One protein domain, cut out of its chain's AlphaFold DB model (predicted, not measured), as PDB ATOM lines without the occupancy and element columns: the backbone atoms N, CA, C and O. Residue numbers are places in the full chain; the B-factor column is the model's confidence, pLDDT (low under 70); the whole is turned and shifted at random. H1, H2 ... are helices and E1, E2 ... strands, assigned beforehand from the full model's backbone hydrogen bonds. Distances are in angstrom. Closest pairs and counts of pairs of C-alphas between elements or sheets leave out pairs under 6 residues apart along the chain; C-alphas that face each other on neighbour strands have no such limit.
ATOM      1  N   LYS A 247      -8.364  31.882  16.202       96.94
ATOM      2  CA  LYS A 247      -8.816  31.541  14.844       96.94
ATOM      3  C   LYS A 247      -8.630  30.065  14.475       96.94
ATOM      4  O   LYS A 247      -9.473  29.509  13.779       96.94
ATOM      5  N   SER A 248      -7.534  29.441  14.910       95.31
ATOM      6  CA  SER A 248      -7.210  28.041  14.600       95.31
ATOM      7  C   SER A 248      -7.578  27.070  15.725       95.31
ATOM      8  O   SER A 248      -7.438  25.855  15.561       95.31
ATOM      9  N   ASP A 249      -8.073  27.575  16.858       94.25
ATOM     10  CA  ASP A 249      -8.466  26.745  17.988       94.25
ATOM     11  C   ASP A 249      -9.763  25.974  17.693       94.25
ATOM     12  O   ASP A 249     -10.753  26.512  17.189       94.25
ATOM     13  N   ARG A 250      -9.788  24.684  18.048       88.12
ATOM     14  CA  ARG A 250     -10.928  23.795  17.760       88.12
ATOM     15  C   ARG A 250     -12.204  24.161  18.516       88.12
ATOM     16  O   ARG A 250     -13.273  23.666  18.166       88.12
ATOM     17  N   LEU A 251     -12.099  24.967  19.564       82.56
ATOM     18  CA  LEU A 251     -13.209  25.323  20.431       82.56
ATOM     19  C   LEU A 251     -13.546  26.817  20.346       82.56
ATOM     20  O   LEU A 251     -14.718  27.171  20.232       82.56
ATOM     21  N   ILE A 252     -12.538  27.686  20.391       91.88
ATOM     22  CA  ILE A 252     -12.693  29.144  20.491       91.88
ATOM     23  C   ILE A 252     -12.716  29.839  19.118       91.88
ATOM     24  O   ILE A 252     -13.092  31.006  19.042       91.88
ATOM     25  N   SER A 253     -12.469  29.128  18.012       96.19
ATOM     26  CA  SER A 253     -12.639  29.677  16.649       96.19
ATOM     27  C   SER A 253     -14.027  30.271  16.394       96.19
ATOM     28  O   SER A 253     -14.150  31.284  15.709       96.19
ATOM     29  N   SER A 254     -15.073  29.706  17.001       96.81
ATOM     30  CA  SER A 254     -16.425  30.291  16.969       96.81
ATOM     31  C   SER A 254     -16.518  31.664  17.657       96.81
ATOM     32  O   SER A 254     -17.133  32.571  17.103       96.81
ATOM     33  N   ALA A 255     -15.836  31.873  18.790       97.25
ATOM     34  CA  ALA A 255     -15.758  33.184  19.443       97.25
ATOM     35  C   ALA A 255     -14.895  34.177  18.643       97.25
ATOM     36  O   ALA A 255     -15.236  35.354  18.557       97.25
ATOM     37  N   TYR A 256     -13.817  33.706  17.998       98.06
ATOM     38  CA  TYR A 256     -13.062  34.516  17.031       98.06
ATOM     39  C   TYR A 256     -13.968  34.989  15.886       98.06
ATOM     40  O   TYR A 256     -13.939  36.164  15.526       98.06
ATOM     41  N   ASN A 257     -14.796  34.098  15.328       98.00
ATOM     42  CA  ASN A 257     -15.714  34.470  14.257       98.00
ATOM     43  C   ASN A 257     -16.770  35.469  14.752       98.00
ATOM     44  O   ASN A 257     -17.002  36.470  14.091       98.00
ATOM     45  N   ALA A 258     -17.342  35.262  15.941       98.06
ATOM     46  CA  ALA A 258     -18.272  36.211  16.557       98.06
ATOM     47  C   ALA A 258     -17.661  37.608  16.786       98.06
ATOM     48  O   ALA A 258     -18.355  38.612  16.621       98.06
ATOM     49  N   TRP A 259     -16.371  37.681  17.127       98.31
ATOM     50  CA  TRP A 259     -15.617  38.938  17.211       98.31
ATOM     51  C   TRP A 259     -15.397  39.580  15.839       98.31
ATOM     52  O   TRP A 259     -15.613  40.780  15.670       98.31
ATOM     53  N   LEU A 260     -15.021  38.784  14.834       98.00
ATOM     54  CA  LEU A 260     -14.831  39.249  13.459       98.00
ATOM     55  C   LEU A 260     -16.132  39.838  12.902       98.00
ATOM     56  O   LEU A 260     -16.121  40.968  12.418       98.00
ATOM     57  N   GLN A 261     -17.237  39.100  13.016       98.38
ATOM     58  CA  GLN A 261     -18.549  39.511  12.516       98.38
ATOM     59  C   GLN A 261     -19.075  40.742  13.253       98.38
ATOM     60  O   GLN A 261     -19.439  41.726  12.614       98.38
ATOM     61  N   GLY A 262     -19.001  40.754  14.588       97.12
ATOM     62  CA  GLY A 262     -19.437  41.899  15.388       97.12
ATOM     63  C   GLY A 262     -18.660  43.184  15.105       97.12
ATOM     64  O   GLY A 262     -19.201  44.275  15.275       97.12
ATOM     65  N   ARG A 263     -17.406  43.075  14.659       95.44
ATOM     66  CA  ARG A 263     -16.586  44.222  14.267       95.44
ATOM     67  C   ARG A 263     -16.861  44.683  12.838       95.44
ATOM     68  O   ARG A 263     -16.969  45.885  12.646       95.44
ATOM     69  N   LEU A 264     -16.994  43.769  11.871       96.69
ATOM     70  CA  LEU A 264     -17.380  44.121  10.494       96.69
ATOM     71  C   LEU A 264     -18.730  44.844  10.466       96.69
ATOM     72  O   LEU A 264     -18.840  45.893   9.848       96.69
ATOM     73  N   HIS A 265     -19.693  44.346  11.240       96.75
ATOM     74  CA  HIS A 265     -21.043  44.896  11.307       96.75
ATOM     75  C   HIS A 265     -21.131  46.336  11.849       96.75
ATOM     76  O   HIS A 265     -22.131  47.020  11.645       96.75
ATOM     77  N   ARG A 266     -20.112  46.814  12.580       94.00
ATOM     78  CA  ARG A 266     -20.079  48.201  13.081       94.00
ATOM     79  C   ARG A 266     -19.634  49.208  12.025       94.00
ATOM     80  O   ARG A 266     -19.877  50.400  12.208       94.00
ATOM     81  N   GLU A 267     -18.960  48.753  10.976       92.88
ATOM     82  CA  GLU A 267     -18.497  49.632   9.910       92.88
ATOM     83  C   GLU A 267     -19.663  50.008   8.979       92.88
ATOM     84  O   GLU A 267     -20.559  49.195   8.744       92.88
ATOM     85  N   PRO A 268     -19.690  51.228   8.418       94.19
ATOM     86  CA  PRO A 268     -20.744  51.620   7.491       94.19
ATOM     87  C   PRO A 268     -20.774  50.759   6.215       94.19
ATOM     88  O   PRO A 268     -19.798  50.705   5.466       94.19
ATOM     89  N   GLY A 269     -21.936  50.172   5.912       95.12
ATOM     90  CA  GLY A 269     -22.154  49.328   4.728       95.12
ATOM     91  C   GLY A 269     -21.722  47.870   4.929       95.12
ATOM     92  O   GLY A 269     -21.087  47.540   5.922       95.12
ATOM     93  N   LEU A 270     -22.069  46.992   3.981       96.31
ATOM     94  CA  LEU A 270     -21.703  45.572   4.053       96.31
ATOM     95  C   LEU A 270     -20.205  45.394   3.782       96.31
ATOM     96  O   LEU A 270     -19.732  45.707   2.683       96.31
ATOM     97  N   GLN A 271     -19.476  44.862   4.757       96.50
ATOM     98  CA  GLN A 271     -18.030  44.694   4.638       96.50
ATOM     99  C   GLN A 271     -17.641  43.358   3.981       96.50
ATOM    100  O   GLN A 271     -18.347  42.354   4.114       96.50
ATOM    101  N   PRO A 272     -16.474  43.273   3.312       95.44
ATOM    102  CA  PRO A 272     -15.941  42.000   2.836       95.44
ATOM    103  C   PRO A 272     -15.773  40.971   3.969       95.44
ATOM    104  O   PRO A 272     -15.063  41.210   4.945       95.44
ATOM    105  N   GLY A 273     -16.395  39.799   3.811       95.12
ATOM    106  CA  GLY A 273     -16.363  38.710   4.798       95.12
ATOM    107  C   GLY A 273     -17.401  38.825   5.919       95.12
ATOM    108  O   GLY A 273     -17.428  37.954   6.793       95.12
ATOM    109  N   GLU A 274     -18.243  39.863   5.900       97.81
ATOM    110  CA  GLU A 274     -19.394  39.972   6.794       97.81
ATOM    111  C   GLU A 274     -20.473  38.977   6.363       97.81
ATOM    112  O   GLU A 274     -20.807  38.866   5.182       97.81
ATOM    113  N   ASP A 275     -21.005  38.239   7.329       97.69
ATOM    114  CA  ASP A 275     -22.180  37.401   7.177       97.69
ATOM    115  C   ASP A 275     -23.415  38.219   7.598       97.69
ATOM    116  O   ASP A 275     -23.636  38.417   8.797       97.69
ATOM    117  N   PRO A 276     -24.242  38.692   6.643       96.12
ATOM    118  CA  PRO A 276     -25.387  39.548   6.942       96.12
ATOM    119  C   PRO A 276     -26.495  38.831   7.726       96.12
ATOM    120  O   PRO A 276     -27.435  39.485   8.175       96.12
ATOM    121  N   VAL A 277     -26.423  37.500   7.875       96.75
ATOM    122  CA  VAL A 277     -27.365  36.719   8.689       96.75
ATOM    123  C   VAL A 277     -26.762  36.257  10.017       96.75
ATOM    124  O   VAL A 277     -27.417  35.510  10.752       96.75
ATOM    125  N   PHE A 278     -25.546  36.695  10.363       97.38
ATOM    126  CA  PHE A 278     -24.962  36.397  11.665       97.38
ATOM    127  C   PHE A 278     -25.804  37.046  12.778       97.38
ATOM    128  O   PHE A 278     -26.023  38.258  12.737       97.38
ATOM    129  N   PRO A 279     -26.278  36.291  13.788       95.88
ATOM    130  CA  PRO A 279     -27.183  36.853  14.785       95.88
ATOM    131  C   PRO A 279     -26.503  37.945  15.626       95.88
ATOM    132  O   PRO A 279     -25.461  37.676  16.235       95.88
ATOM    133  N   PRO A 280     -27.078  39.160  15.718       93.88
ATOM    134  CA  PRO A 280     -26.463  40.252  16.472       93.88
ATOM    135  C   PRO A 280     -26.281  39.958  17.965       93.88
ATOM    136  O   PRO A 280     -25.324  40.417  18.587       93.88
ATOM    137  N   ASP A 281     -27.164  39.142  18.541       92.25
ATOM    138  CA  ASP A 281     -27.092  38.659  19.922       92.25
ATOM    139  C   ASP A 281     -26.032  37.565  20.130       92.25
ATOM    140  O   ASP A 281     -25.897  37.031  21.227       92.25
ATOM    141  N   GLN A 282     -25.281  37.207  19.090       95.50
ATOM    142  CA  GLN A 282     -24.173  36.255  19.146       95.50
ATOM    143  C   GLN A 282     -22.831  36.906  18.803       95.50
ATOM    144  O   GLN A 282     -21.820  36.205  18.750       95.50
ATOM    145  N   PHE A 283     -22.786  38.221  18.574       96.81
ATOM    146  CA  PHE A 283     -21.523  38.939  18.442       96.81
ATOM    147  C   PHE A 283     -20.709  38.883  19.736       96.81
ATOM    148  O   PHE A 283     -21.252  38.898  20.840       96.81
ATOM    149  N   TYR A 284     -19.383  38.882  19.596       97.56
ATOM    150  CA  TYR A 284     -18.474  38.895  20.734       97.56
ATOM    151  C   TYR A 284     -17.530  40.090  20.664       97.56
ATOM    152  O   TYR A 284     -16.504  40.057  19.997       97.56
ATOM    153  N   ASN A 285     -17.884  41.159  21.369       95.50
ATOM    154  CA  ASN A 285     -17.221  42.455  21.256       95.50
ATOM    155  C   ASN A 285     -16.678  42.954  22.606       95.50
ATOM    156  O   ASN A 285     -17.236  43.912  23.141       95.50
ATOM    157  N   PRO A 286     -15.633  42.327  23.182       97.06
ATOM    158  CA  PRO A 286     -15.026  42.838  24.405       97.06
ATOM    159  C   PRO A 286     -14.592  44.304  24.266       97.06
ATOM    160  O   PRO A 286     -14.211  44.707  23.165       97.06
ATOM    161  N   PRO A 287     -14.605  45.088  25.359       96.38
ATOM    162  CA  PRO A 287     -14.112  46.459  25.342       96.38
ATOM    163  C   PRO A 287     -12.661  46.543  24.852       96.38
ATOM    164  O   PRO A 287     -11.758  45.909  25.407       96.38
ATOM    165  N   GLU A 288     -12.466  47.336  23.800       96.38
ATOM    166  CA  GLU A 288     -11.180  47.642  23.157       96.38
ATOM    167  C   GLU A 288     -10.955  49.171  23.093       96.38
ATOM    168  O   GLU A 288     -10.309  49.689  22.185       96.38
ATOM    169  N   ASP A 289     -11.530  49.916  24.039       94.62
ATOM    170  CA  ASP A 289     -11.447  51.377  24.166       94.62
ATOM    171  C   ASP A 289     -10.234  51.834  24.995       94.62
ATOM    172  O   ASP A 289      -9.659  52.890  24.728       94.62
ATOM    173  N   GLN A 290      -9.790  51.017  25.954       97.12
ATOM    174  CA  GLN A 290      -8.617  51.296  26.783       97.12
ATOM    175  C   GLN A 290      -7.423  50.402  26.418       97.12
ATOM    176  O   GLN A 290      -7.337  49.241  26.825       97.12
ATOM    177  N   LEU A 291      -6.461  50.969  25.685       97.81
ATOM    178  CA  LEU A 291      -5.207  50.295  25.344       97.81
ATOM    179  C   LEU A 291      -4.367  50.033  26.607       97.81
ATOM    180  O   LEU A 291      -4.016  50.966  27.328       97.81
ATOM    181  N   VAL A 292      -4.008  48.770  26.844       98.12
ATOM    182  CA  VAL A 292      -3.125  48.352  27.948       98.12
ATOM    183  C   VAL A 292      -1.661  48.458  27.528       98.12
ATOM    184  O   VAL A 292      -0.839  49.008  28.256       98.12
ATOM    185  N   SER A 293      -1.319  47.935  26.349       98.19
ATOM    186  CA  SER A 293       0.026  48.058  25.781       98.19
ATOM    187  C   SER A 293       0.010  47.955  24.258       98.19
ATOM    188  O   SER A 293      -0.926  47.416  23.670       98.19
ATOM    189  N   SER A 294       1.053  48.477  23.607       97.88
ATOM    190  CA  SER A 294       1.278  48.319  22.168       97.88
ATOM    191  C   SER A 294       2.745  48.009  21.890       97.88
ATOM    192  O   SER A 294       3.641  48.556  22.536       97.88
ATOM    193  N   LYS A 295       2.987  47.129  20.919       98.12
ATOM    194  CA  LYS A 295       4.317  46.764  20.427       98.12
ATOM    195  C   LYS A 295       4.328  46.798  18.904       98.12
ATOM    196  O   LYS A 295       3.569  46.071  18.268       98.12
ATOM    197  N   ILE A 296       5.243  47.563  18.313       97.94
ATOM    198  CA  ILE A 296       5.499  47.508  16.869       97.94
ATOM    199  C   ILE A 296       6.159  46.161  16.545       97.94
ATOM    200  O   ILE A 296       7.205  45.817  17.097       97.94
ATOM    201  N   ILE A 297       5.522  45.385  15.672       97.50
ATOM    202  CA  ILE A 297       6.001  44.077  15.203       97.50
ATOM    203  C   ILE A 297       6.782  44.229  13.897       97.50
ATOM    204  O   ILE A 297       7.785  43.549  13.690       97.50
ATOM    205  N   ARG A 298       6.329  45.129  13.020       96.88
ATOM    206  CA  ARG A 298       6.980  45.454  11.747       96.88
ATOM    207  C   ARG A 298       6.674  46.897  11.365       96.88
ATOM    208  O   ARG A 298       5.546  47.341  11.544       96.88
ATOM    209  N   GLU A 299       7.641  47.598  10.788       96.81
ATOM    210  CA  GLU A 299       7.446  48.950  10.261       96.81
ATOM    211  C   GLU A 299       8.248  49.153   8.972       96.81
ATOM    212  O   GLU A 299       9.382  48.688   8.845       96.81
ATOM    213  N   SER A 300       7.631  49.830   8.010       94.88
ATOM    214  CA  SER A 300       8.233  50.367   6.794       94.88
ATOM    215  C   SER A 300       7.780  51.822   6.599       94.88
ATOM    216  O   SER A 300       7.072  52.379   7.440       94.88
ATOM    217  N   ALA A 301       8.183  52.455   5.493       93.06
ATOM    218  CA  ALA A 301       7.763  53.822   5.178       93.06
ATOM    219  C   ALA A 301       6.230  53.960   5.095       93.06
ATOM    220  O   ALA A 301       5.672  54.918   5.636       93.06
ATOM    221  N   ASP A 302       5.572  52.970   4.486       95.88
ATOM    222  CA  ASP A 302       4.153  53.034   4.122       95.88
ATOM    223  C   ASP A 302       3.250  52.168   5.004       95.88
ATOM    224  O   ASP A 302       2.029  52.295   4.946       95.88
ATOM    225  N   GLU A 303       3.815  51.271   5.816       97.62
ATOM    226  CA  GLU A 303       3.036  50.296   6.577       97.62
ATOM    227  C   GLU A 303       3.628  50.036   7.962       97.62
ATOM    228  O   GLU A 303       4.837  49.875   8.128       97.62
ATOM    229  N   ARG A 304       2.758  49.930   8.966       97.62
ATOM    230  CA  ARG A 304       3.119  49.566  10.337       97.62
ATOM    231  C   ARG A 304       2.202  48.465  10.840       97.62
ATOM    232  O   ARG A 304       0.993  48.535  10.665       97.62
ATOM    233  N   VAL A 305       2.772  47.456  11.485       98.25
ATOM    234  CA  VAL A 305       2.035  46.381  12.150       98.25
ATOM    235  C   VAL A 305       2.295  46.464  13.645       98.25
ATOM    236  O   VAL A 305       3.445  46.410  14.083       98.25
ATOM    237  N   GLU A 306       1.227  46.566  14.423       98.38
ATOM    238  CA  GLU A 306       1.260  46.675  15.880       98.38
ATOM    239  C   GLU A 306       0.527  45.496  16.517       98.38
ATOM    240  O   GLU A 306      -0.550  45.114  16.065       98.38
ATOM    241  N   LEU A 307       1.084  44.944  17.591       98.56
ATOM    242  CA  LEU A 307       0.364  44.093  18.528       98.56
ATOM    243  C   LEU A 307      -0.157  44.984  19.656       98.56
ATOM    244  O   LEU A 307       0.641  45.563  20.393       98.56
ATOM    245  N   ARG A 308      -1.477  45.089  19.783       98.56
ATOM    246  CA  ARG A 308      -2.161  45.878  20.811       98.56
ATOM    247  C   ARG A 308      -2.836  44.950  21.807       98.56
ATOM    248  O   ARG A 308      -3.548  44.029  21.410       98.56
ATOM    249  N   GLU A 309      -2.614  45.194  23.090       98.62
ATOM    250  CA  GLU A 309      -3.276  44.490  24.184       98.62
ATOM    251  C   GLU A 309      -4.356  45.378  24.802       98.62
ATOM    252  O   GLU A 309      -4.106  46.535  25.146       98.62
ATOM    253  N   PHE A 310      -5.537  44.798  24.974       98.50
ATOM    254  CA  PHE A 310      -6.663  45.324  25.735       98.50
ATOM    255  C   PHE A 310      -6.953  44.393  26.912       98.50
ATOM    256  O   PHE A 310      -6.334  43.337  27.067       98.50
ATOM    257  N   ARG A 311      -7.934  44.750  27.747       97.56
ATOM    258  CA  ARG A 311      -8.284  43.969  28.941       97.56
ATOM    259  C   ARG A 311      -8.557  42.490  28.632       97.56
ATOM    260  O   ARG A 311      -8.137  41.634  29.415       97.56
ATOM    261  N   TYR A 312      -9.226  42.196  27.514       98.31
ATOM    262  CA  TYR A 312      -9.687  40.843  27.170       98.31
ATOM    263  C   TYR A 312      -9.162  40.309  25.835       98.31
ATOM    264  O   TYR A 312      -9.260  39.107  25.587       98.31
ATOM    265  N   THR A 313      -8.607  41.163  24.976       98.56
ATOM    266  CA  THR A 313      -8.144  40.784  23.636       98.56
ATOM    267  C   THR A 313      -6.714  41.250  23.404       98.56
ATOM    268  O   THR A 313      -6.271  42.273  23.926       98.56
ATOM    269  N   ARG A 314      -5.977  40.486  22.597       98.69
ATOM    270  CA  ARG A 314      -4.794  40.981  21.893       98.69
ATOM    271  C   ARG A 314      -5.101  40.958  20.416       98.69
ATOM    272  O   ARG A 314      -5.565  39.936  19.905       98.69
ATOM    273  N   ILE A 315      -4.840  42.070  19.751       98.44
ATOM    274  CA  ILE A 315      -5.095  42.223  18.328       98.44
ATOM    275  C   ILE A 315      -3.815  42.622  17.608       98.44
ATOM    276  O   ILE A 315      -3.023  43.422  18.110       98.44
ATOM    277  N   GLN A 316      -3.634  42.093  16.408       98.50
ATOM    278  CA  GLN A 316      -2.673  42.621  15.459       98.50
ATOM    279  C   GLN A 316      -3.389  43.621  14.557       98.50
ATOM    280  O   GLN A 316      -4.399  43.287  13.940       98.50
ATOM    281  N   VAL A 317      -2.853  44.831  14.469       98.19
ATOM    282  CA  VAL A 317      -3.380  45.912  13.636       98.19
ATOM    283  C   VAL A 317      -2.366  46.238  12.550       98.19
ATOM    284  O   VAL A 317      -1.198  46.475  12.852       98.19
ATOM    285  N   THR A 318      -2.812  46.276  11.298       98.19
ATOM    286  CA  THR A 318      -2.038  46.804  10.169       98.19
ATOM    287  C   THR A 318      -2.513  48.216   9.873       98.19
ATOM    288  O   THR A 318      -3.697  48.441   9.619       98.19
ATOM    289  N   LEU A 319      -1.577  49.153   9.884       97.88
ATOM    290  CA  LEU A 319      -1.769  50.554   9.561       97.88
ATOM    291  C   LEU A 319      -1.062  50.870   8.244       97.88
ATOM    292  O   LEU A 319       0.070  50.426   8.042       97.88
ATOM    293  N   ARG A 320      -1.677  51.685   7.388       97.06
ATOM    294  CA  ARG A 320      -1.040  52.213   6.175       97.06
ATOM    295  C   ARG A 320      -0.983  53.724   6.189       97.06
ATOM    296  O   ARG A 320      -1.908  54.370   6.675       97.06
ATOM    297  N   ARG A 321       0.119  54.268   5.678       95.81
ATOM    298  CA  ARG A 321       0.332  55.706   5.572       95.81
ATOM    299  C   ARG A 321      -0.454  56.259   4.380       95.81
ATOM    300  O   ARG A 321      -0.261  55.811   3.253       95.81
ATOM    301  N   GLY A 322      -1.332  57.221   4.637       92.81
ATOM    302  CA  GLY A 322      -2.019  58.004   3.615       92.81
ATOM    303  C   GLY A 322      -1.116  59.072   2.992       92.81
ATOM    304  O   GLY A 322      -0.015  59.348   3.468       92.81
ATOM    305  N   ALA A 323      -1.601  59.715   1.928       91.62
ATOM    306  CA  ALA A 323      -0.877  60.792   1.243       91.62
ATOM    307  C   ALA A 323      -0.608  62.019   2.140       91.62
ATOM    308  O   ALA A 323       0.329  62.772   1.893       91.62
ATOM    309  N   ASP A 324      -1.405  62.202   3.194       92.38
ATOM    310  CA  ASP A 324      -1.247  63.239   4.220       92.38
ATOM    311  C   ASP A 324      -0.228  62.864   5.318       92.38
ATOM    312  O   ASP A 324      -0.011  63.618   6.265       92.38
ATOM    313  N   GLY A 325       0.405  61.693   5.200       89.88
ATOM    314  CA  GLY A 325       1.374  61.178   6.157       89.88
ATOM    315  C   GLY A 325       0.758  60.512   7.389       89.88
ATOM    316  O   GLY A 325       1.523  59.999   8.214       89.88
ATOM    317  N   THR A 326      -0.572  60.476   7.519       94.06
ATOM    318  CA  THR A 326      -1.266  59.852   8.654       94.06
ATOM    319  C   THR A 326      -1.368  58.341   8.477       94.06
ATOM    320  O   THR A 326      -1.447  57.833   7.362       94.06
ATOM    321  N   PHE A 327      -1.329  57.595   9.579       93.88
ATOM    322  CA  PHE A 327      -1.531  56.149   9.555       93.88
ATOM    323  C   PHE A 327      -2.996  55.816   9.827       93.88
ATOM    324  O   PHE A 327      -3.526  56.183  10.874       93.88
ATOM    325  N   THR A 328      -3.615  55.061   8.925       94.94
ATOM    326  CA  THR A 328      -4.988  54.559   9.067       94.94
ATOM    327  C   THR A 328      -4.995  53.045   9.197       94.94
ATOM    328  O   THR A 328      -4.241  52.362   8.504       94.94
ATOM    329  N   GLU A 329      -5.858  52.509  10.057       94.94
ATOM    330  CA  GLU A 329      -6.062  51.067  10.197       94.94
ATOM    331  C   GLU A 329      -6.679  50.473   8.926       94.94
ATOM    332  O   GLU A 329      -7.721  50.921   8.464       94.94
ATOM    333  N   THR A 330      -6.017  49.464   8.352       94.38
ATOM    334  CA  THR A 330      -6.473  48.765   7.139       94.38
ATOM    335  C   THR A 330      -6.736  47.281   7.363       94.38
ATOM    336  O   THR A 330      -7.343  46.636   6.513       94.38
ATOM    337  N   ALA A 331      -6.246  46.703   8.464       94.56
ATOM    338  CA  ALA A 331      -6.575  45.336   8.853       94.56
ATOM    339  C   ALA A 331      -6.445  45.140  10.365       94.56
ATOM    340  O   ALA A 331      -5.593  45.756  11.008       94.56
ATOM    341  N   ARG A 332      -7.247  44.217  10.901       95.69
ATOM    342  CA  ARG A 332      -7.228  43.802  12.303       95.69
ATOM    343  C   ARG A 332      -7.452  42.301  12.411       95.69
ATOM    344  O   ARG A 332      -8.365  41.773  11.779       95.69
ATOM    345  N   ASP A 333      -6.674  41.633  13.252       97.56
ATOM    346  CA  ASP A 333      -6.814  40.205  13.547       97.56
ATOM    347  C   ASP A 333      -6.737  39.955  15.055       97.56
ATOM    348  O   ASP A 333      -5.903  40.547  15.738       97.56
ATOM    349  N   LEU A 334      -7.603  39.088  15.583       98.31
ATOM    350  CA  LEU A 334      -7.597  38.705  16.995       98.31
ATOM    351  C   LEU A 334      -6.551  37.608  17.214       98.31
ATOM    352  O   LEU A 334      -6.778  36.443  16.876       98.31
ATOM    353  N   THR A 335      -5.418  37.977  17.805       98.12
ATOM    354  CA  THR A 335      -4.273  37.078  18.000       98.12
ATOM    355  C   THR A 335      -4.323  36.333  19.322       98.12
ATOM    356  O   THR A 335      -3.821  35.215  19.398       98.12
ATOM    357  N   ALA A 336      -4.951  36.903  20.353       98.19
ATOM    358  CA  ALA A 336      -5.178  36.201  21.610       98.19
ATOM    359  C   ALA A 336      -6.492  36.609  22.268       98.19
ATOM    360  O   ALA A 336      -6.925  37.759  22.168       98.19
ATOM    361  N   LEU A 337      -7.086  35.668  22.999       97.81
ATOM    362  CA  LEU A 337      -8.287  35.894  23.790       97.81
ATOM    363  C   LEU A 337      -8.062  35.515  25.250       97.81
ATOM    364  O   LEU A 337      -7.557  34.431  25.553       97.81
ATOM    365  N   ARG A 338      -8.463  36.391  26.169       97.69
ATOM    366  CA  ARG A 338      -8.389  36.117  27.600       97.69
ATOM    367  C   ARG A 338      -9.495  35.148  28.013       97.69
ATOM    368  O   ARG A 338     -10.674  35.385  27.777       97.69
ATOM    369  N   LEU A 339      -9.089  34.046  28.635       96.69
ATOM    370  CA  LEU A 339      -9.962  33.029  29.216       96.69
ATOM    371  C   LEU A 339     -10.157  33.214  30.726       96.69
ATOM    372  O   LEU A 339     -10.986  32.529  31.308       96.69
ATOM    373  N   ASN A 340      -9.376  34.068  31.394       98.19
ATOM    374  CA  ASN A 340      -9.621  34.417  32.793       98.19
ATOM    375  C   ASN A 340      -9.078  35.815  33.141       98.19
ATOM    376  O   ASN A 340      -7.876  36.051  32.965       98.19
ATOM    377  N   PRO A 341      -9.935  36.722  33.639       98.00
ATOM    378  CA  PRO A 341     -11.394  36.661  33.506       98.00
ATOM    379  C   PRO A 341     -11.848  36.588  32.040       98.00
ATOM    380  O   PRO A 341     -11.154  37.048  31.131       98.00
TER     381      PRO A 341
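This is residues 247 to 341 of the 407 residues of an uncharacterized protein of Opitutae bacterium Tous-C5TDCM (UniProt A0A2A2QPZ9). A twisted four-stranded sheet makes a wall, and one helix, H1, packs beside its edge strand E4. A long loop, residues 265 to 292, leaves H1, folds back past it and returns to the opposite edge strand, E1. The printed part has 95 residues, with H1 first and then E1, E2, E3 and E4 in a meander, each strand the antiparallel neighbour of the one before; the class is mixed, helices and strands. It is only just compact, close to loose, with a radius of gyration of the C-alphas of 14.4 A and spans of 39 by 33 by 24 A.

Start at H1, residues 253 to 264, where every O i to N i+4 pair is within hydrogen-bond range. Then find E1, residues 293 to 299, which forms a hairpin with E2, residues 303 to 309; N 295 and O 307 are 2.9 A apart. E2 forms a hairpin with E3, residues 313 to 321, at 160 degrees between directions, with N 306 and O 317 at 2.9 A. E3 forms a hairpin with E4, residues 327 to 340, with N 316 and O 333 at 2.8 A. E4 bends by 73 degrees at residue 330. H1 is on the sheet, where its closest C-alphas with E4 are Tyr 256 and Leu 334, 6.9 A apart. The edge strands E1 and E4 are apart.

Find C-alpha 253 at (-12.639, 29.677, 16.649); from there H1 runs 16.4 A. E1 begins at C-alpha 293, (0.026, 48.058, 25.781), and spans 17.2 A; E2 spans 19.6 A and E3 24.9 A. E4, 32.8 A, ends at C-alpha 340, (-9.621, 34.417, 32.793).

The C-alphas farthest apart, Leu 251 and Asp 324, are 42.9 A from each other. The printed part has no cut. The link from H1 to E1 is long; the three between strands are tight. Mean pLDDT of the printed part is 96.3, and no printed residue is under 70.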